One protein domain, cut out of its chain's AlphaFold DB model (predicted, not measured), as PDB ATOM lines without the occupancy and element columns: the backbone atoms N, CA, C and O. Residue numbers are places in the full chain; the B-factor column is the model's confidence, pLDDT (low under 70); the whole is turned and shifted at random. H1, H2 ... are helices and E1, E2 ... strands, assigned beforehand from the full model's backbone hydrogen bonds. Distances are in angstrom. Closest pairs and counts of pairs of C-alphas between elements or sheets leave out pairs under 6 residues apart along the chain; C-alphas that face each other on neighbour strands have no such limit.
ATOM      1  N   GLY A  81     153.623 197.096 117.272       80.00
ATOM      2  CA  GLY A  81     154.542 197.438 118.344       80.00
ATOM      3  C   GLY A  81     156.004 197.446 117.893       80.00
ATOM      4  O   GLY A  81     156.393 196.856 116.880       80.00
ATOM      5  N   TYR A  82     156.838 198.127 118.670       79.25
ATOM      6  CA  TYR A  82     158.261 198.322 118.384       79.25
ATOM      7  C   TYR A  82     159.160 197.737 119.487       79.25
ATOM      8  O   TYR A  82     160.344 198.054 119.565       79.25
ATOM      9  N   LEU A  83     158.640 196.850 120.345       80.19
ATOM     10  CA  LEU A  83     159.471 196.182 121.359       80.19
ATOM     11  C   LEU A  83     160.658 195.462 120.701       80.19
ATOM     12  O   LEU A  83     161.757 195.426 121.247       80.19
ATOM     13  N   TRP A  84     160.439 194.909 119.512       85.88
ATOM     14  CA  TRP A  84     161.428 194.161 118.757       85.88
ATOM     15  C   TRP A  84     161.347 194.492 117.259       85.88
ATOM     16  O   TRP A  84     160.294 194.917 116.769       85.88
ATOM     17  N   PRO A  85     162.459 194.336 116.524       87.19
ATOM     18  CA  PRO A  85     162.516 194.643 115.102       87.19
ATOM     19  C   PRO A  85     161.805 193.580 114.257       87.19
ATOM     20  O   PRO A  85     162.142 192.399 114.309       87.19
ATOM     21  N   LYS A  86     160.860 194.023 113.430       90.38
ATOM     22  CA  LYS A  86     160.049 193.178 112.544       90.38
ATOM     23  C   LYS A  86     160.533 193.231 111.096       90.38
ATOM     24  O   LYS A  86     161.404 194.038 110.747       90.38
ATOM     25  N   HIS A  87     159.937 192.398 110.246       91.56
ATOM     26  CA  HIS A  87     160.168 192.475 108.809       91.56
ATOM     27  C   HIS A  87     159.763 193.861 108.286       91.56
ATOM     28  O   HIS A  87     158.733 194.398 108.694       91.56
ATOM     29  N   CYS A  88     160.522 194.469 107.375       87.31
ATOM     30  CA  CYS A  88     160.233 195.841 106.937       87.31
ATOM     31  C   CYS A  88     158.848 195.987 106.263       87.31
ATOM     32  O   CYS A  88     158.185 197.013 106.407       87.31
ATOM     33  N   GLU A  89     158.360 194.928 105.611       87.88
ATOM     34  CA  GLU A  89     156.984 194.851 105.087       87.88
ATOM     35  C   GLU A  89     155.899 194.920 106.174       87.88
ATOM     36  O   GLU A  89     154.811 195.424 105.902       87.88
ATOM     37  N   CYS A  90     156.185 194.481 107.407       89.19
ATOM     38  CA  CYS A  90     155.265 194.676 108.527       89.19
ATOM     39  C   CYS A  90     155.053 196.165 108.803       89.19
ATOM     40  O   CYS A  90     153.918 196.628 108.849       89.19
ATOM     41  N   PHE A  91     156.132 196.944 108.915       84.44
ATOM     42  CA  PHE A  91     156.018 198.381 109.177       84.44
ATOM     43  C   PHE A  91     155.365 199.136 108.015       84.44
ATOM     44  O   PHE A  91     154.617 200.081 108.251       84.44
ATOM     45  N   ARG A  92     155.536 198.667 106.770       80.69
ATOM     46  CA  ARG A  92     154.757 199.171 105.627       80.69
ATOM     47  C   ARG A  92     153.259 198.895 105.784       80.69
ATOM     48  O   ARG A  92     152.445 199.784 105.538       80.69
ATOM     49  N   ALA A  93     152.887 197.682 106.191       83.50
ATOM     50  CA  ALA A  93     151.495 197.340 106.459       83.50
ATOM     51  C   ALA A  93     150.911 198.177 107.611       83.50
ATOM     52  O   ALA A  93     149.836 198.753 107.459       83.50
ATOM     53  N   CYS A  94     151.647 198.328 108.713       81.56
ATOM     54  CA  CYS A  94     151.272 199.177 109.845       81.56
ATOM     55  C   CYS A  94     151.090 200.641 109.439       81.56
ATOM     56  O   CYS A  94     150.069 201.244 109.767       81.56
ATOM     57  N   HIS A  95     152.004 201.187 108.633       77.50
ATOM     58  CA  HIS A  95     151.866 202.538 108.100       77.50
ATOM     59  C   HIS A  95     150.555 202.712 107.322       77.50
ATOM     60  O   HIS A  95     149.829 203.675 107.546       77.50
ATOM     61  N   ASN A  96     150.186 201.755 106.466       76.88
ATOM     62  CA  ASN A  96     148.916 201.810 105.733       76.88
ATOM     63  C   ASN A  96     147.691 201.711 106.659       76.88
ATOM     64  O   ASN A  96     146.663 202.334 106.387       76.88
ATOM     65  N   VAL A  97     147.794 200.953 107.758       75.50
ATOM     66  CA  VAL A  97     146.736 200.845 108.776       75.50
ATOM     67  C   VAL A  97     146.525 202.174 109.506       75.50
ATOM     68  O   VAL A  97     145.377 202.550 109.751       75.50
ATOM     69  N   HIS A  98     147.599 202.891 109.840       71.38
ATOM     70  CA  HIS A  98     147.531 204.122 110.633       71.38
ATOM     71  C   HIS A  98     147.452 205.409 109.792       71.38
ATOM     72  O   HIS A  98     146.968 206.427 110.289       71.38
ATOM     73  N   CYS A  99     147.833 205.365 108.511       67.75
ATOM     74  CA  CYS A  99     147.904 206.518 107.600       67.75
ATOM     75  C   CYS A  99     147.128 206.335 106.285       67.75
ATOM     76  O   CYS A  99     147.675 206.575 105.206       67.75
ATOM     77  N   PRO A 100     145.839 205.958 106.312       57.84
ATOM     78  CA  PRO A 100     145.097 205.677 105.083       57.84
ATOM     79  C   PRO A 100     144.790 206.924 104.227       57.84
ATOM     80  O   PRO A 100     144.346 206.776 103.090       57.84
ATOM     81  N   ALA A 101     144.990 208.150 104.741       52.81
ATOM     82  CA  ALA A 101     144.675 209.398 104.039       52.81
ATOM     83  C   ALA A 101     145.909 210.325 103.902       52.81
ATOM     84  O   ALA A 101     146.415 210.811 104.914       52.81
ATOM     85  N   PRO A 102     146.345 210.661 102.671       45.78
ATOM     86  CA  PRO A 102     147.527 211.498 102.421       45.78
ATOM     87  C   PRO A 102     147.368 212.968 102.852       45.78
ATOM     88  O   PRO A 102     148.319 213.732 102.825       45.78
ATOM     89  N   GLU A 103     146.186 213.408 103.279       46.34
ATOM     90  CA  GLU A 103     145.952 214.790 103.729       46.34
ATOM     91  C   GLU A 103     146.437 215.045 105.175       46.34
ATOM     92  O   GLU A 103     146.421 216.180 105.646       46.34
ATOM     93  N   ILE A 104     146.898 213.999 105.877       50.59
ATOM     94  CA  ILE A 104     147.385 214.026 107.269       50.59
ATOM     95  C   ILE A 104     148.869 213.599 107.288       50.59
ATOM     96  O   ILE A 104     149.288 212.708 108.013       50.59
ATOM     97  N   LEU A 105     149.681 214.203 106.418       44.97
ATOM     98  CA  LEU A 105     151.046 213.760 106.077       44.97
ATOM     99  C   LEU A 105     152.153 214.123 107.094       44.97
ATOM    100  O   LEU A 105     153.330 213.995 106.775       44.97
ATOM    101  N   GLY A 106     151.819 214.615 108.290       45.25
ATOM    102  CA  GLY A 106     152.819 215.215 109.187       45.25
ATOM    103  C   GLY A 106     153.204 214.429 110.438       45.25
ATOM    104  O   GLY A 106     154.289 214.661 110.953       45.25
ATOM    105  N   ASP A 107     152.328 213.566 110.963       51.31
ATOM    106  CA  ASP A 107     152.468 213.099 112.357       51.31
ATOM    107  C   ASP A 107     151.746 211.765 112.614       51.31
ATOM    108  O   ASP A 107     151.060 211.548 113.621       51.31
ATOM    109  N   CYS A 108     151.851 210.868 111.635       55.78
ATOM    110  CA  CYS A 108     151.380 209.501 111.756       55.78
ATOM    111  C   CYS A 108     152.179 208.771 112.826       55.78
ATOM    112  O   CYS A 108     153.298 208.308 112.613       55.78
ATOM    113  N   THR A 109     151.600 208.711 114.005       51.00
ATOM    114  CA  THR A 109     152.239 208.128 115.163       51.00
ATOM    115  C   THR A 109     151.368 206.956 115.617       51.00
ATOM    116  O   THR A 109     150.137 207.041 115.649       51.00
ATOM    117  N   HIS A 110     151.981 205.834 115.967       55.47
ATOM    118  CA  HIS A 110     151.312 204.631 116.461       55.47
ATOM    119  C   HIS A 110     151.251 204.634 117.998       55.47
ATOM    120  O   HIS A 110     151.868 205.496 118.614       55.47
ATOM    121  N   GLU A 111     150.444 203.761 118.604       48.94
ATOM    122  CA  GLU A 111     149.970 203.604 119.997       48.94
ATOM    123  C   GLU A 111     150.665 204.338 121.187       48.94
ATOM    124  O   GLU A 111     150.010 204.641 122.184       48.94
ATOM    125  N   LEU A 112     151.949 204.700 121.100       45.25
ATOM    126  CA  LEU A 112     152.777 205.276 122.169       45.25
ATOM    127  C   LEU A 112     153.375 206.659 121.868       45.25
ATOM    128  O   LEU A 112     154.265 207.115 122.579       45.25
ATOM    129  N   GLY A 113     152.931 207.343 120.813       46.09
ATOM    130  CA  GLY A 113     153.599 208.582 120.378       46.09
ATOM    131  C   GLY A 113     154.800 208.333 119.464       46.09
ATOM    132  O   GLY A 113     155.352 209.293 118.943       46.09
ATOM    133  N   ALA A 114     155.172 207.069 119.237       52.31
ATOM    134  CA  ALA A 114     156.238 206.701 118.317       52.31
ATOM    135  C   ALA A 114     155.792 206.952 116.872       52.31
ATOM    136  O   ALA A 114     154.687 206.579 116.479       52.31
ATOM    137  N   SER A 115     156.646 207.616 116.100       57.19
ATOM    138  CA  SER A 115     156.505 207.706 114.651       57.19
ATOM    139  C   SER A 115     156.722 206.310 114.060       57.19
ATOM    140  O   SER A 115     157.688 205.639 114.422       57.19
ATOM    141  N   ASP A 116     155.854 205.877 113.139       60.00
ATOM    142  CA  ASP A 116     156.068 204.637 112.362       60.00
ATOM    143  C   ASP A 116     157.334 204.729 111.496       60.00
ATOM    144  O   ASP A 116     157.813 203.746 110.936       60.00
ATOM    145  N   HIS A 117     157.870 205.939 111.362       60.38
ATOM    146  CA  HIS A 117     159.128 206.255 110.714       60.38
ATOM    147  C   HIS A 117     160.191 206.296 111.806       60.38
ATOM    148  O   HIS A 117     159.992 206.985 112.803       60.38
ATOM    149  N   ASP A 118     161.301 205.586 111.602       70.88
ATOM    150  CA  ASP A 118     162.459 205.496 112.522       70.88
ATOM    151  C   ASP A 118     162.531 204.259 113.417       70.88
ATOM    152  O   ASP A 118     163.327 204.197 114.350       70.88
ATOM    153  N   VAL A 119     161.786 203.215 113.060       79.31
ATOM    154  CA  VAL A 119     161.926 201.874 113.646       79.31
ATOM    155  C   VAL A 119     162.925 201.026 112.856       79.31
ATOM    156  O   VAL A 119     162.900 201.034 111.623       79.31
ATOM    157  N   ARG A 120     163.803 200.266 113.527       84.50
ATOM    158  CA  ARG A 120     164.657 199.281 112.843       84.50
ATOM    159  C   ARG A 120     163.806 198.134 112.331       84.50
ATOM    160  O   ARG A 120     162.861 197.687 112.990       84.50
ATOM    161  N   CYS A 121     164.198 197.624 111.179       88.50
ATOM    162  CA  CYS A 121     163.546 196.499 110.537       88.50
ATOM    163  C   CYS A 121     164.571 195.643 109.798       88.50
ATOM    164  O   CYS A 121     165.742 196.016 109.666       88.50
ATOM    165  N   TRP A 122     164.134 194.486 109.320       90.69
ATOM    166  CA  TRP A 122     164.970 193.585 108.538       90.69
ATOM    167  C   TRP A 122     164.205 193.010 107.343       90.69
ATOM    168  O   TRP A 122     162.976 193.031 107.307       90.69
ATOM    169  N   ILE A 123     164.937 192.506 106.355       90.44
ATOM    170  CA  ILE A 123     164.402 191.679 105.266       90.44
ATOM    171  C   ILE A 123     165.241 190.414 105.136       90.44
ATOM    172  O   ILE A 123     166.424 190.407 105.496       90.44
ATOM    173  N   HIS A 124     164.645 189.348 104.613       91.81
ATOM    174  CA  HIS A 124     165.390 188.137 104.295       91.81
ATOM    175  C   HIS A 124     166.279 188.355 103.053       91.81
ATOM    176  O   HIS A 124     165.889 189.039 102.108       91.81
ATOM    177  N   ALA A 125     167.487 187.791 103.051       88.94
ATOM    178  CA  ALA A 125     168.457 187.937 101.964       88.94
ATOM    179  C   ALA A 125     168.068 187.135 100.706       88.94
ATOM    180  O   ALA A 125     168.379 187.553  99.592       88.94
ATOM    181  N   ASP A 126     167.384 185.996 100.874       89.75
ATOM    182  CA  ASP A 126     166.685 185.297  99.784       89.75
ATOM    183  C   ASP A 126     165.322 185.961  99.523       89.75
ATOM    184  O   ASP A 126     164.461 185.904 100.408       89.75
ATOM    185  N   PRO A 127     165.091 186.540  98.329       84.75
ATOM    186  CA  PRO A 127     163.836 187.204  97.984       84.75
ATOM    187  C   PRO A 127     162.637 186.252  97.847       84.75
ATOM    188  O   PRO A 127     161.507 186.726  97.766       84.75
ATOM    189  N   ASN A 128     162.852 184.932  97.794       89.00
ATOM    190  CA  ASN A 128     161.768 183.942  97.723       89.00
ATOM    191  C   ASN A 128     161.289 183.472  99.103       89.00
ATOM    192  O   ASN A 128     160.350 182.676  99.186       89.00
ATOM    193  N   HIS A 129     161.940 183.915 100.181       88.94
ATOM    194  CA  HIS A 129     161.533 183.566 101.533       88.94
ATOM    195  C   HIS A 129     160.155 184.159 101.861       88.94
ATOM    196  O   HIS A 129     159.758 185.195 101.325       88.94
ATOM    197  N   ALA A 130     159.407 183.490 102.740       88.44
ATOM    198  CA  ALA A 130     158.086 183.958 103.139       88.44
ATOM    199  C   ALA A 130     158.178 185.333 103.821       88.44
ATOM    200  O   ALA A 130     159.017 185.554 104.689       88.44
ATOM    201  N   ILE A 131     157.291 186.256 103.444       91.19
ATOM    202  CA  ILE A 131     157.235 187.589 104.048       91.19
ATOM    203  C   ILE A 131     156.454 187.487 105.360       91.19
ATOM    204  O   ILE A 131     155.225 187.545 105.372       91.19
ATOM    205  N   ASN A 132     157.181 187.307 106.454       93.69
ATOM    206  CA  ASN A 132     156.672 187.286 107.820       93.69
ATOM    207  C   ASN A 132     157.749 187.855 108.763       93.69
ATOM    208  O   ASN A 132     158.857 188.159 108.324       93.69
ATOM    209  N   SER A 133     157.424 188.030 110.043       93.81
ATOM    210  CA  SER A 133     158.362 188.588 111.026       93.81
ATOM    211  C   SER A 133     159.058 187.523 111.879       93.81
ATOM    212  O   SER A 133     159.672 187.864 112.887       93.81
ATOM    213  N   GLU A 134     159.013 186.246 111.494       93.69
ATOM    214  CA  GLU A 134     159.786 185.202 112.164       93.69
ATOM    215  C   GLU A 134     161.278 185.375 111.859       93.69
ATOM    216  O   GLU A 134     161.701 185.289 110.708       93.69
ATOM    217  N   LEU A 135     162.096 185.620 112.886       93.31
ATOM    218  CA  LEU A 135     163.546 185.685 112.707       93.31
ATOM    219  C   LEU A 135     164.106 184.290 112.357       93.31
ATOM    220  O   LEU A 135     163.893 183.362 113.143       93.31
ATOM    221  N   PRO A 136     164.855 184.134 111.244       93.50
ATOM    222  CA  PRO A 136     165.476 182.859 110.882       93.50
ATOM    223  C   PRO A 136     166.504 182.390 111.915       93.50
ATOM    224  O   PRO A 136     167.197 183.206 112.516       93.50
ATOM    225  N   ASP A 137     166.702 181.079 112.068       93.31
ATOM    226  CA  ASP A 137     167.708 180.536 113.001       93.31
ATOM    227  C   ASP A 137     169.134 181.045 112.694       93.31
ATOM    228  O   ASP A 137     169.931 181.306 113.596       93.31
ATOM    229  N   ASP A 138     169.445 181.268 111.416       91.38
ATOM    230  CA  ASP A 138     170.705 181.825 110.917       91.38
ATOM    231  C   ASP A 138     170.623 183.338 110.636       91.38
ATOM    232  O   ASP A 138     171.332 183.860 109.770       91.38
ATOM    233  N   TRP A 139     169.761 184.059 111.366       88.75
ATOM    234  CA  TRP A 139     169.450 185.479 111.160       88.75
ATOM    235  C   TRP A 139     170.680 186.380 110.973       88.75
ATOM    236  O   TRP A 139     170.609 187.373 110.259       88.75
ATOM    237  N   ASN A 140     171.832 186.054 111.561       84.19
ATOM    238  CA  ASN A 140     173.079 186.812 111.400       84.19
ATOM    239  C   ASN A 140     173.708 186.725 109.985       84.19
ATOM    240  O   ASN A 140     174.691 187.403 109.678       84.19
ATOM    241  N   THR A 141     173.206 185.871 109.107       88.88
ATOM    242  CA  THR A 141     173.694 185.745 107.730       88.88
ATOM    243  C   THR A 141     172.577 185.804 106.710       88.88
ATOM    244  O   THR A 141     172.812 186.277 105.599       88.88
ATOM    245  N   SER A 142     171.373 185.379 107.084       91.75
ATOM    246  CA  SER A 142     170.212 185.325 106.197       91.75
ATOM    247  C   SER A 142     169.373 186.597 106.177       91.75
ATOM    248  O   SER A 142     168.421 186.672 105.406       91.75
ATOM    249  N   THR A 143     169.712 187.619 106.966       91.44
ATOM    250  CA  THR A 143     168.940 188.868 107.012       91.44
ATOM    251  C   THR A 143     169.781 190.104 106.706       91.44
ATOM    252  O   THR A 143     170.986 190.171 106.967       91.44
ATOM    253  N   ILE A 144     169.120 191.110 106.139       89.69
ATOM    254  CA  ILE A 144     169.661 192.446 105.897       89.69
ATOM    255  C   ILE A 144     168.915 193.407 106.820       89.69
ATOM    256  O   ILE A 144     167.690 193.494 106.772       89.69
ATOM    257  N   TRP A 145     169.658 194.119 107.664       88.81
ATOM    258  CA  TRP A 145     169.112 194.991 108.704       88.81
ATOM    259  C   TRP A 145     169.178 196.461 108.315       88.81
ATOM    260  O   TRP A 145     170.164 196.908 107.724       88.81
ATOM    261  N   TYR A 146     168.171 197.222 108.736       86.94
ATOM    262  CA  TYR A 146     168.054 198.653 108.485       86.94
ATOM    263  C   TYR A 146     167.867 199.423 109.792       86.94
ATOM    264  O   TYR A 146     167.123 198.998 110.675       86.94
ATOM    265  N   ASP A 147     168.553 200.561 109.919       82.25
ATOM    266  CA  ASP A 147     168.551 201.400 111.125       82.25
ATOM    267  C   ASP A 147     167.240 202.185 111.302       82.25
ATOM    268  O   ASP A 147     166.932 202.626 112.407       82.25
ATOM    269  N   ARG A 148     166.471 202.355 110.222       77.75
ATOM    270  CA  ARG A 148     165.148 202.984 110.219       77.75
ATOM    271  C   ARG A 148     164.334 202.556 109.002       77.75
ATOM    272  O   ARG A 148     164.875 202.451 107.903       77.75
ATOM    273  N   TYR A 149     163.030 202.403 109.191       75.81
ATOM    274  CA  TYR A 149     162.034 202.411 108.127       75.81
ATOM    275  C   TYR A 149     161.689 203.863 107.763       75.81
ATOM    276  O   TYR A 149     161.357 204.655 108.647       75.81
ATOM    277  N   THR A 150     161.745 204.217 106.473       67.19
ATOM    278  CA  THR A 150     161.217 205.494 105.965       67.19
ATOM    279  C   THR A 150     160.250 205.256 104.796       67.19
ATOM    280  O   THR A 150     160.580 204.510 103.865       67.19
ATOM    281  N   PRO A 151     159.046 205.856 104.821       59.91
ATOM    282  CA  PRO A 151     158.077 205.723 103.742       59.91
ATOM    283  C   PRO A 151     158.454 206.659 102.584       59.91
ATOM    284  O   PRO A 151     158.538 207.874 102.752       59.91
ATOM    285  N   GLU A 152     158.637 206.121 101.383       55.47
ATOM    286  CA  GLU A 152     158.712 206.909 100.147       55.47
ATOM    287  C   GLU A 152     157.476 206.594  99.289       55.47
ATOM    288  O   GLU A 152     157.511 205.828  98.323       55.47
ATOM    289  N   GLY A 153     156.325 207.160  99.671       54.44
ATOM    290  CA  GLY A 153     155.044 206.857  99.026       54.44
ATOM    291  C   GLY A 153     154.645 205.388  99.217       54.44
ATOM    292  O   GLY A 153     154.589 204.903 100.340       54.44
ATOM    293  N   SER A 154     154.369 204.661  98.127       44.09
ATOM    294  CA  SER A 154     154.042 203.222  98.159       44.09
ATOM    295  C   SER A 154     155.269 202.298  98.119       44.09
ATOM    296  O   SER A 154     155.112 201.076  98.039       44.09
ATOM    297  N   ARG A 155     156.481 202.866  98.094       44.22
ATOM    298  CA  ARG A 155     157.755 202.142  98.088       44.22
ATOM    299  C   ARG A 155     158.437 202.334  99.432       44.22
ATOM    300  O   ARG A 155     158.371 203.404 100.031       44.22
ATOM    301  N   ALA A 156     159.085 201.289  99.911       53.22
ATOM    302  CA  ALA A 156     159.893 201.401 101.101       53.22
ATOM    303  C   ALA A 156     161.331 201.769 100.709       53.22
ATOM    304  O   ALA A 156     161.871 201.235  99.742       53.22
ATOM    305  N   SER A 157     161.944 202.708 101.427       54.75
ATOM    306  CA  SER A 157     163.238 203.309 101.055       54.75
ATOM    307  C   SER A 157     164.443 202.350 101.066       54.75
ATOM    308  O   SER A 157     165.532 202.707 100.610       54.75
ATOM    309  N   TYR A 158     164.275 201.124 101.573       57.72
ATOM    310  CA  TYR A 158     165.351 200.137 101.691       57.72
ATOM    311  C   TYR A 158     165.836 199.558 100.354       57.72
ATOM    312  O   TYR A 158     166.924 198.976 100.317       57.72
ATOM    313  N   ASP A 159     165.080 199.754  99.269       55.00
ATOM    314  CA  ASP A 159     165.464 199.337  97.914       55.00
ATOM    315  C   ASP A 159     166.441 200.317  97.232       55.00
ATOM    316  O   ASP A 159     167.122 199.942  96.276       55.00
ATOM    317  N   SER A 160     166.532 201.568  97.700       54.19
ATOM    318  CA  SER A 160     167.227 202.662  96.997       54.19
ATOM    319  C   SER A 160     168.316 203.372  97.809       54.19
ATOM    320  O   SER A 160     169.145 204.053  97.202       54.19
ATOM    321  N   ASN A 161     168.364 203.209  99.140       66.06
ATOM    322  CA  ASN A 161     169.331 203.907  99.997       66.06
ATOM    323  C   ASN A 161     170.221 202.953 100.836       66.06
ATOM    324  O   ASN A 161     169.805 202.488 101.903       66.06
ATOM    325  N   PRO A 162     171.470 202.677 100.407       66.38
ATOM    326  CA  PRO A 162     172.396 201.810 101.139       66.38
ATOM    327  C   PRO A 162     172.857 202.383 102.488       66.38
ATOM    328  O   PRO A 162     173.272 201.603 103.347       66.38
ATOM    329  N   ASP A 163     172.737 203.697 102.711       74.31
ATOM    330  CA  ASP A 163     173.157 204.357 103.956       74.31
ATOM    331  C   ASP A 163     172.243 204.018 105.146       74.31
ATOM    332  O   ASP A 163     172.591 204.275 106.296       74.31
ATOM    333  N   LEU A 164     171.080 203.406 104.891       77.88
ATOM    334  CA  LEU A 164     170.155 202.955 105.932       77.88
ATOM    335  C   LEU A 164     170.523 201.589 106.524       77.88
ATOM    336  O   LEU A 164     169.881 201.163 107.485       77.88
ATOM    337  N   ARG A 165     171.520 200.879 105.973       85.12
ATOM    338  CA  ARG A 165     171.917 199.556 106.473       85.12
ATOM    339  C   ARG A 165     172.509 199.655 107.875       85.12
ATOM    340  O   ARG A 165     173.501 200.343 108.098       85.12
ATOM    341  N   ALA A 166     171.931 198.899 108.802       84.88
ATOM    342  CA  ALA A 166     172.422 198.837 110.167       84.88
ATOM    343  C   ALA A 166     173.706 197.986 110.247       84.88
ATOM    344  O   ALA A 166     173.792 196.917 109.624       84.88
ATOM    345  N   PRO A 167     174.699 198.411 111.046       87.69
ATOM    346  CA  PRO A 167     175.897 197.623 111.296       87.69
ATOM    347  C   PRO A 167     175.569 196.371 112.134       87.69
ATOM    348  O   PRO A 167     174.556 196.324 112.840       87.69
ATOM    349  N   LYS A 168     176.426 195.342 112.061       86.12
ATOM    350  CA  LYS A 168     176.154 194.014 112.651       86.12
ATOM    351  C   LYS A 168     175.918 194.047 114.159       86.12
ATOM    352  O   LYS A 168     175.175 193.233 114.697       86.12
ATOM    353  N   GLU A 169     176.530 194.999 114.850       87.25
ATOM    354  CA  GLU A 169     176.427 195.172 116.296       87.25
ATOM    355  C   GLU A 169     175.010 195.560 116.735       87.25
ATOM    356  O   GLU A 169     174.659 195.361 117.899       87.25
ATOM    357  N   LYS A 170     174.194 196.088 115.812       85.62
ATOM    358  CA  LYS A 170     172.806 196.479 116.065       85.62
ATOM    359  C   LYS A 170     171.777 195.411 115.718       85.62
ATOM    360  O   LYS A 170     170.591 195.610 115.972       85.62
ATOM    361  N   TRP A 171     172.190 194.292 115.137       88.75
ATOM    362  CA  TRP A 171     171.245 193.261 114.736       88.75
ATOM    363  C   TRP A 171     170.502 192.686 115.948       88.75
ATOM    364  O   TRP A 171     171.086 192.455 117.012       88.75
ATOM    365  N   GLY A 172     169.196 192.483 115.781       86.88
ATOM    366  CA  GLY A 172     168.301 192.015 116.838       86.88
ATOM    367  C   GLY A 172     167.991 193.062 117.907       86.88
ATOM    368  O   GLY A 172     167.117 192.816 118.726       86.88
ATOM    369  N   MET A 173     168.649 194.229 117.940       88.88
ATOM    370  CA  MET A 173     168.378 195.236 118.971       88.88
ATOM    371  C   MET A 173     166.937 195.753 118.897       88.88
ATOM    372  O   MET A 173     166.471 196.148 117.827       88.88
ATOM    373  N   ALA A 174     166.274 195.805 120.053       83.81
ATOM    374  CA  ALA A 174     164.949 196.394 120.244       83.81
ATOM    375  C   ALA A 174     164.866 197.836 119.705       83.81
ATOM    376  O   ALA A 174     165.864 198.561 119.720       83.81
ATOM    377  N   ASN A 175     163.680 198.273 119.260       76.38
ATOM    378  CA  ASN A 175     163.473 199.644 118.760       76.38
ATOM    379  C   ASN A 175     163.174 200.668 119.870       76.38
ATOM    380  O   ASN A 175     163.000 201.847 119.589       76.38
ATOM    381  N   TRP A 176     163.125 200.230 121.127       70.31
ATOM    382  CA  TRP A 176     163.060 201.079 122.319       70.31
ATOM    383  C   TRP A 176     164.482 201.472 122.789       70.31
ATOM    384  O   TRP A 176     165.446 200.804 122.423       70.31
ATOM    385  N   ASP A 177     164.622 202.505 123.634       62.91
ATOM    386  CA  ASP A 177     165.881 203.046 124.214       62.91
ATOM    387  C   ASP A 177     166.691 202.068 125.111       62.91
ATOM    388  O   ASP A 177     167.437 202.468 126.006       62.91
ATOM    389  N   GLY A 178     166.548 200.758 124.921       64.62
ATOM    390  CA  GLY A 178     167.222 199.726 125.694       64.62
ATOM    391  C   GLY A 178     168.208 198.900 124.870       64.62
ATOM    392  O   GLY A 178     168.254 198.937 123.644       64.62
ATOM    393  N   VAL A 179     169.021 198.122 125.577       74.38
ATOM    394  CA  VAL A 179     170.030 197.215 125.003       74.38
ATOM    395  C   VAL A 179     169.508 195.782 124.829       74.38
ATOM    396  O   VAL A 179     170.290 194.839 124.690       74.38
ATOM    397  N   GLN A 180     168.186 195.585 124.872       86.56
ATOM    398  CA  GLN A 180     167.590 194.264 124.680       86.56
ATOM    399  C   GLN A 180     167.733 193.808 123.229       86.56
ATOM    400  O   GLN A 180     167.725 194.623 122.304       86.56
ATOM    401  N   ARG A 181     167.827 192.491 123.030       90.50
ATOM    402  CA  ARG A 181     167.885 191.887 121.698       90.50
ATOM    403  C   ARG A 181     166.827 190.808 121.521       90.50
ATOM    404  O   ARG A 181     166.648 189.982 122.414       90.50
ATOM    405  N   ALA A 182     166.176 190.821 120.368       91.94
ATOM    406  CA  ALA A 182     165.337 189.752 119.862       91.94
ATOM    407  C   ALA A 182     166.196 188.637 119.260       91.94
ATOM    408  O   ALA A 182     167.248 188.898 118.671       91.94
ATOM    409  N   TYR A 183     165.726 187.407 119.422       93.81
ATOM    410  CA  TYR A 183     166.347 186.184 118.928       93.81
ATOM    411  C   TYR A 183     165.310 185.343 118.170       93.81
ATOM    412  O   TYR A 183     164.106 185.560 118.349       93.81
ATOM    413  N   PRO A 184     165.745 184.386 117.333       95.12
ATOM    414  CA  PRO A 184     164.854 183.398 116.733       95.12
ATOM    415  C   PRO A 184     164.013 182.688 117.793       95.12
ATOM    416  O   PRO A 184     164.478 182.425 118.902       95.12
ATOM    417  N   LEU A 185     162.772 182.328 117.456       95.00
ATOM    418  CA  LEU A 185     161.897 181.631 118.405       95.00
ATOM    419  C   LEU A 185     162.507 180.306 118.888       95.00
ATOM    420  O   LEU A 185     162.284 179.914 120.031       95.00
ATOM    421  N   SER A 186     163.297 179.631 118.051       95.25
ATOM    422  CA  SER A 186     164.020 178.395 118.389       95.25
ATOM    423  C   SER A 186     164.976 178.531 119.580       95.25
ATOM    424  O   SER A 186     165.213 177.538 120.268       95.25
ATOM    425  N   ASP A 187     165.453 179.743 119.875       95.44
ATOM    426  CA  ASP A 187     166.346 180.016 121.002       95.44
ATOM    427  C   ASP A 187     165.605 180.085 122.346       95.44
ATOM    428  O   ASP A 187     166.244 180.094 123.403       95.44
ATOM    429  N   CYS A 188     164.271 180.114 122.340       95.94
ATOM    430  CA  CYS A 188     163.450 180.168 123.544       95.94
ATOM    431  C   CYS A 188     162.645 178.876 123.784       95.94
ATOM    432  O   CYS A 188     162.310 178.149 122.842       95.94
ATOM    433  N   PRO A 189     162.268 178.584 125.048       94.75
ATOM    434  CA  PRO A 189     161.471 177.406 125.388       94.75
ATOM    435  C   PRO A 189     160.193 177.302 124.550       94.75
ATOM    436  O   PRO A 189     159.436 178.267 124.435       94.75
ATOM    437  N   ASN A 190     159.964 176.124 123.961       94.94
ATOM    438  CA  ASN A 190     158.790 175.807 123.138       94.94
ATOM    439  C   ASN A 190     158.469 176.858 122.058       94.94
ATOM    440  O   ASN A 190     157.304 177.025 121.695       94.94
ATOM    441  N   ARG A 191     159.475 177.585 121.549       95.12
ATOM    442  CA  ARG A 191     159.283 178.651 120.552       95.12
ATOM    443  C   ARG A 191     158.316 179.748 121.011       95.12
ATOM    444  O   ARG A 191     157.488 180.204 120.224       95.12
ATOM    445  N   CYS A 192     158.367 180.105 122.301       94.25
ATOM    446  CA  CYS A 192     157.386 180.971 122.968       94.25
ATOM    447  C   CYS A 192     155.948 180.543 122.639       94.25
ATOM    448  O   CYS A 192     155.137 181.323 122.143       94.25
ATOM    449  N   SER A 193     155.725 179.238 122.860       83.94
ATOM    450  CA  SER A 193     154.545 178.414 122.552       83.94
ATOM    451  C   SER A 193     154.050 178.554 121.118       83.94
ATOM    452  O   SER A 193     152.856 178.570 120.834       83.94
ATOM    453  N   ASN A 194     155.018 178.545 120.204       92.75
ATOM    454  CA  ASN A 194     154.853 178.642 118.761       92.75
ATOM    455  C   ASN A 194     154.322 180.006 118.283       92.75
ATOM    456  O   ASN A 194     153.374 180.070 117.504       92.75
ATOM    457  N   GLY A 195     154.973 181.093 118.717       87.31
ATOM    458  CA  GLY A 195     154.709 182.464 118.248       87.31
ATOM    459  C   GLY A 195     153.645 183.231 119.034       87.31
ATOM    460  O   GLY A 195     153.149 184.251 118.573       87.31
ATOM    461  N   ARG A 196     153.315 182.780 120.248       90.19
ATOM    462  CA  ARG A 196     152.453 183.511 121.199       90.19
ATOM    463  C   ARG A 196     153.245 184.488 122.073       90.19
ATOM    464  O   ARG A 196     152.731 185.040 123.046       90.19
ATOM    465  N   GLY A 197     154.502 184.714 121.722       90.75
ATOM    466  CA  GLY A 197     155.383 185.686 122.336       90.75
ATOM    467  C   GLY A 197     156.618 185.922 121.479       90.75
ATOM    468  O   GLY A 197     156.785 185.343 120.406       90.75
ATOM    469  N   VAL A 198     157.501 186.766 121.995       91.69
ATOM    470  CA  VAL A 198     158.762 187.148 121.357       91.69
ATOM    471  C   VAL A 198     159.915 186.604 122.191       91.69
ATOM    472  O   VAL A 198     159.902 186.724 123.418       91.69
ATOM    473  N   CYS A 199     160.927 186.025 121.545       93.75
ATOM    474  CA  CYS A 199     162.135 185.574 122.227       93.75
ATOM    475  C   CYS A 199     163.100 186.748 122.428       93.75
ATOM    476  O   CYS A 199     163.653 187.277 121.463       93.75
ATOM    477  N   MET A 200     163.297 187.175 123.678       92.62
ATOM    478  CA  MET A 200     164.062 188.380 124.011       92.62
ATOM    479  C   MET A 200     165.141 188.093 125.051       92.62
ATOM    480  O   MET A 200     164.915 187.386 126.031       92.62
ATOM    481  N   LYS A 201     166.308 188.723 124.905       91.81
ATOM    482  CA  LYS A 201     167.354 188.756 125.932       91.81
ATOM    483  C   LYS A 201     167.494 190.160 126.505       91.81
ATOM    484  O   LYS A 201     167.850 191.103 125.795       91.81
ATOM    485  N   TRP A 202     167.273 190.278 127.810       87.12
ATOM    486  CA  TRP A 202     167.542 191.495 128.576       87.12
ATOM    487  C   TRP A 202     168.996 191.506 129.059       87.12
ATOM    488  O   TRP A 202     169.524 190.467 129.442       87.12
ATOM    489  N   GLU A 203     169.644 192.674 129.099       83.69
ATOM    490  CA  GLU A 203     171.063 192.805 129.489       83.69
ATOM    491  C   GLU A 203     171.375 192.216 130.873       83.69
ATOM    492  O   GLU A 203     172.393 191.557 131.062       83.69
ATOM    493  N   HIS A 204     170.471 192.406 131.832       83.75
ATOM    494  CA  HIS A 204     170.630 191.924 133.203       83.75
ATOM    495  C   HIS A 204     170.251 190.439 133.382       83.75
ATOM    496  O   HIS A 204     170.262 189.936 134.505       83.75
ATOM    497  N   LYS A 205     169.880 189.734 132.303       85.81
ATOM    498  CA  LYS A 205     169.470 188.323 132.320       85.81
ATOM    499  C   LYS A 205     170.530 187.448 131.648       85.81
ATOM    500  O   LYS A 205     171.096 187.794 130.615       85.81
ATOM    501  N   ALA A 206     170.773 186.273 132.228       87.62
ATOM    502  CA  ALA A 206     171.766 185.327 131.713       87.62
ATOM    503  C   ALA A 206     171.341 184.671 130.386       87.62
ATOM    504  O   ALA A 206     172.184 184.409 129.528       87.62
ATOM    505  N   MET A 207     170.041 184.426 130.212       90.69
ATOM    506  CA  MET A 207     169.457 183.723 129.068       90.69
ATOM    507  C   MET A 207     168.284 184.519 128.495       90.69
ATOM    508  O   MET A 207     167.698 185.350 129.193       90.69
ATOM    509  N   GLN A 208     167.965 184.259 127.230       93.19
ATOM    510  CA  GLN A 208     166.736 184.718 126.595       93.19
ATOM    511  C   GLN A 208     165.495 184.126 127.283       93.19
ATOM    512  O   GLN A 208     165.516 183.002 127.786       93.19
ATOM    513  N   GLU A 209     164.420 184.904 127.316       93.69
ATOM    514  CA  GLU A 209     163.122 184.545 127.880       93.69
ATOM    515  C   GLU A 209     161.998 184.956 126.924       93.69
ATOM    516  O   GLU A 209     162.161 185.851 126.090       93.69
ATOM    517  N   CYS A 210     160.851 184.295 127.047       93.25
ATOM    518  CA  CYS A 210     159.678 184.652 126.266       93.25
ATOM    519  C   CYS A 210     158.974 185.863 126.870       93.25
ATOM    520  O   CYS A 210     158.570 185.844 128.033       93.25
ATOM    521  N   VAL A 211     158.779 186.897 126.057       91.12
ATOM    522  CA  VAL A 211     157.861 187.996 126.357       91.12
ATOM    523  C   VAL A 211     156.525 187.654 125.718       91.12
ATOM    524  O   VAL A 211     156.389 187.680 124.496       91.12
ATOM    525  N   CYS A 212     155.556 187.269 126.544       88.69
ATOM    526  CA  CYS A 212     154.266 186.807 126.054       88.69
ATOM    527  C   CYS A 212     153.430 187.942 125.494       88.69
ATOM    528  O   CYS A 212     153.342 189.030 126.069       88.69
ATOM    529  N   HIS A 213     152.785 187.657 124.370       84.25
ATOM    530  CA  HIS A 213     151.796 188.557 123.830       84.25
ATOM    531  C   HIS A 213     150.565 188.637 124.758       84.25
ATOM    532  O   HIS A 213     150.274 187.705 125.511       84.25
TER     533      HIS A 213
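Overview. This is residues 81 to 213 of the 646 residues of an uncharacterized protein of Edaphochlamys debaryana (UniProt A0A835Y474). With little regular structure, this is mostly loops round two small sheets: E1 and E2 near the middle, and the hairpin E3 and E4 toward one end, with H3 packed on it. H1 reaches from E1 toward the other end. The 133 printed residues, 38 in named elements, run H1 E1 H2 E2 H3 E3 E4, mixed class, both sheets antiparallel. The whole is compact, radius of gyration of the C-alphas 15.0 A, spans 47 by 31 by 25 A.

Along the chain. Find C-alpha 88 at (160.233, 195.841, 106.937); H1 runs 15.6 A to 98. Next come E1, 121 to 124; H2, 139 to 142; E2, 143 to 146; H3, 190 to 195; E3, 197 to 201, 12.9 A; and E4, 209 to 212, ending at (154.266, 186.807, 126.054).

Arrangement. Between E1 and E2, N 123 and O 144 are 3.0 A apart; between E3 and E4, N 209 and O 200, 2.8 A. The closest C-alphas of H1 and E1, Cys 88 and Cys 121, are 4.9 A apart; of H3 and E4, Cys 192 and Cys 210, 5.4 A. E1 and E3 are apart. H1 and H3 have every O i to N i+4 pair within hydrogen-bond range; H2 is too short for one.

Size, cuts and confidence. The farthest C-alphas, Glu 103 and Ala 206, are 48.1 A apart. The printed part has no cut. The links H1 to E1, E1 to H2 and E2 to H3 are long. Look for pLDDT under 70 at residues 99 to 117, 150 to 162 and 177 to 178.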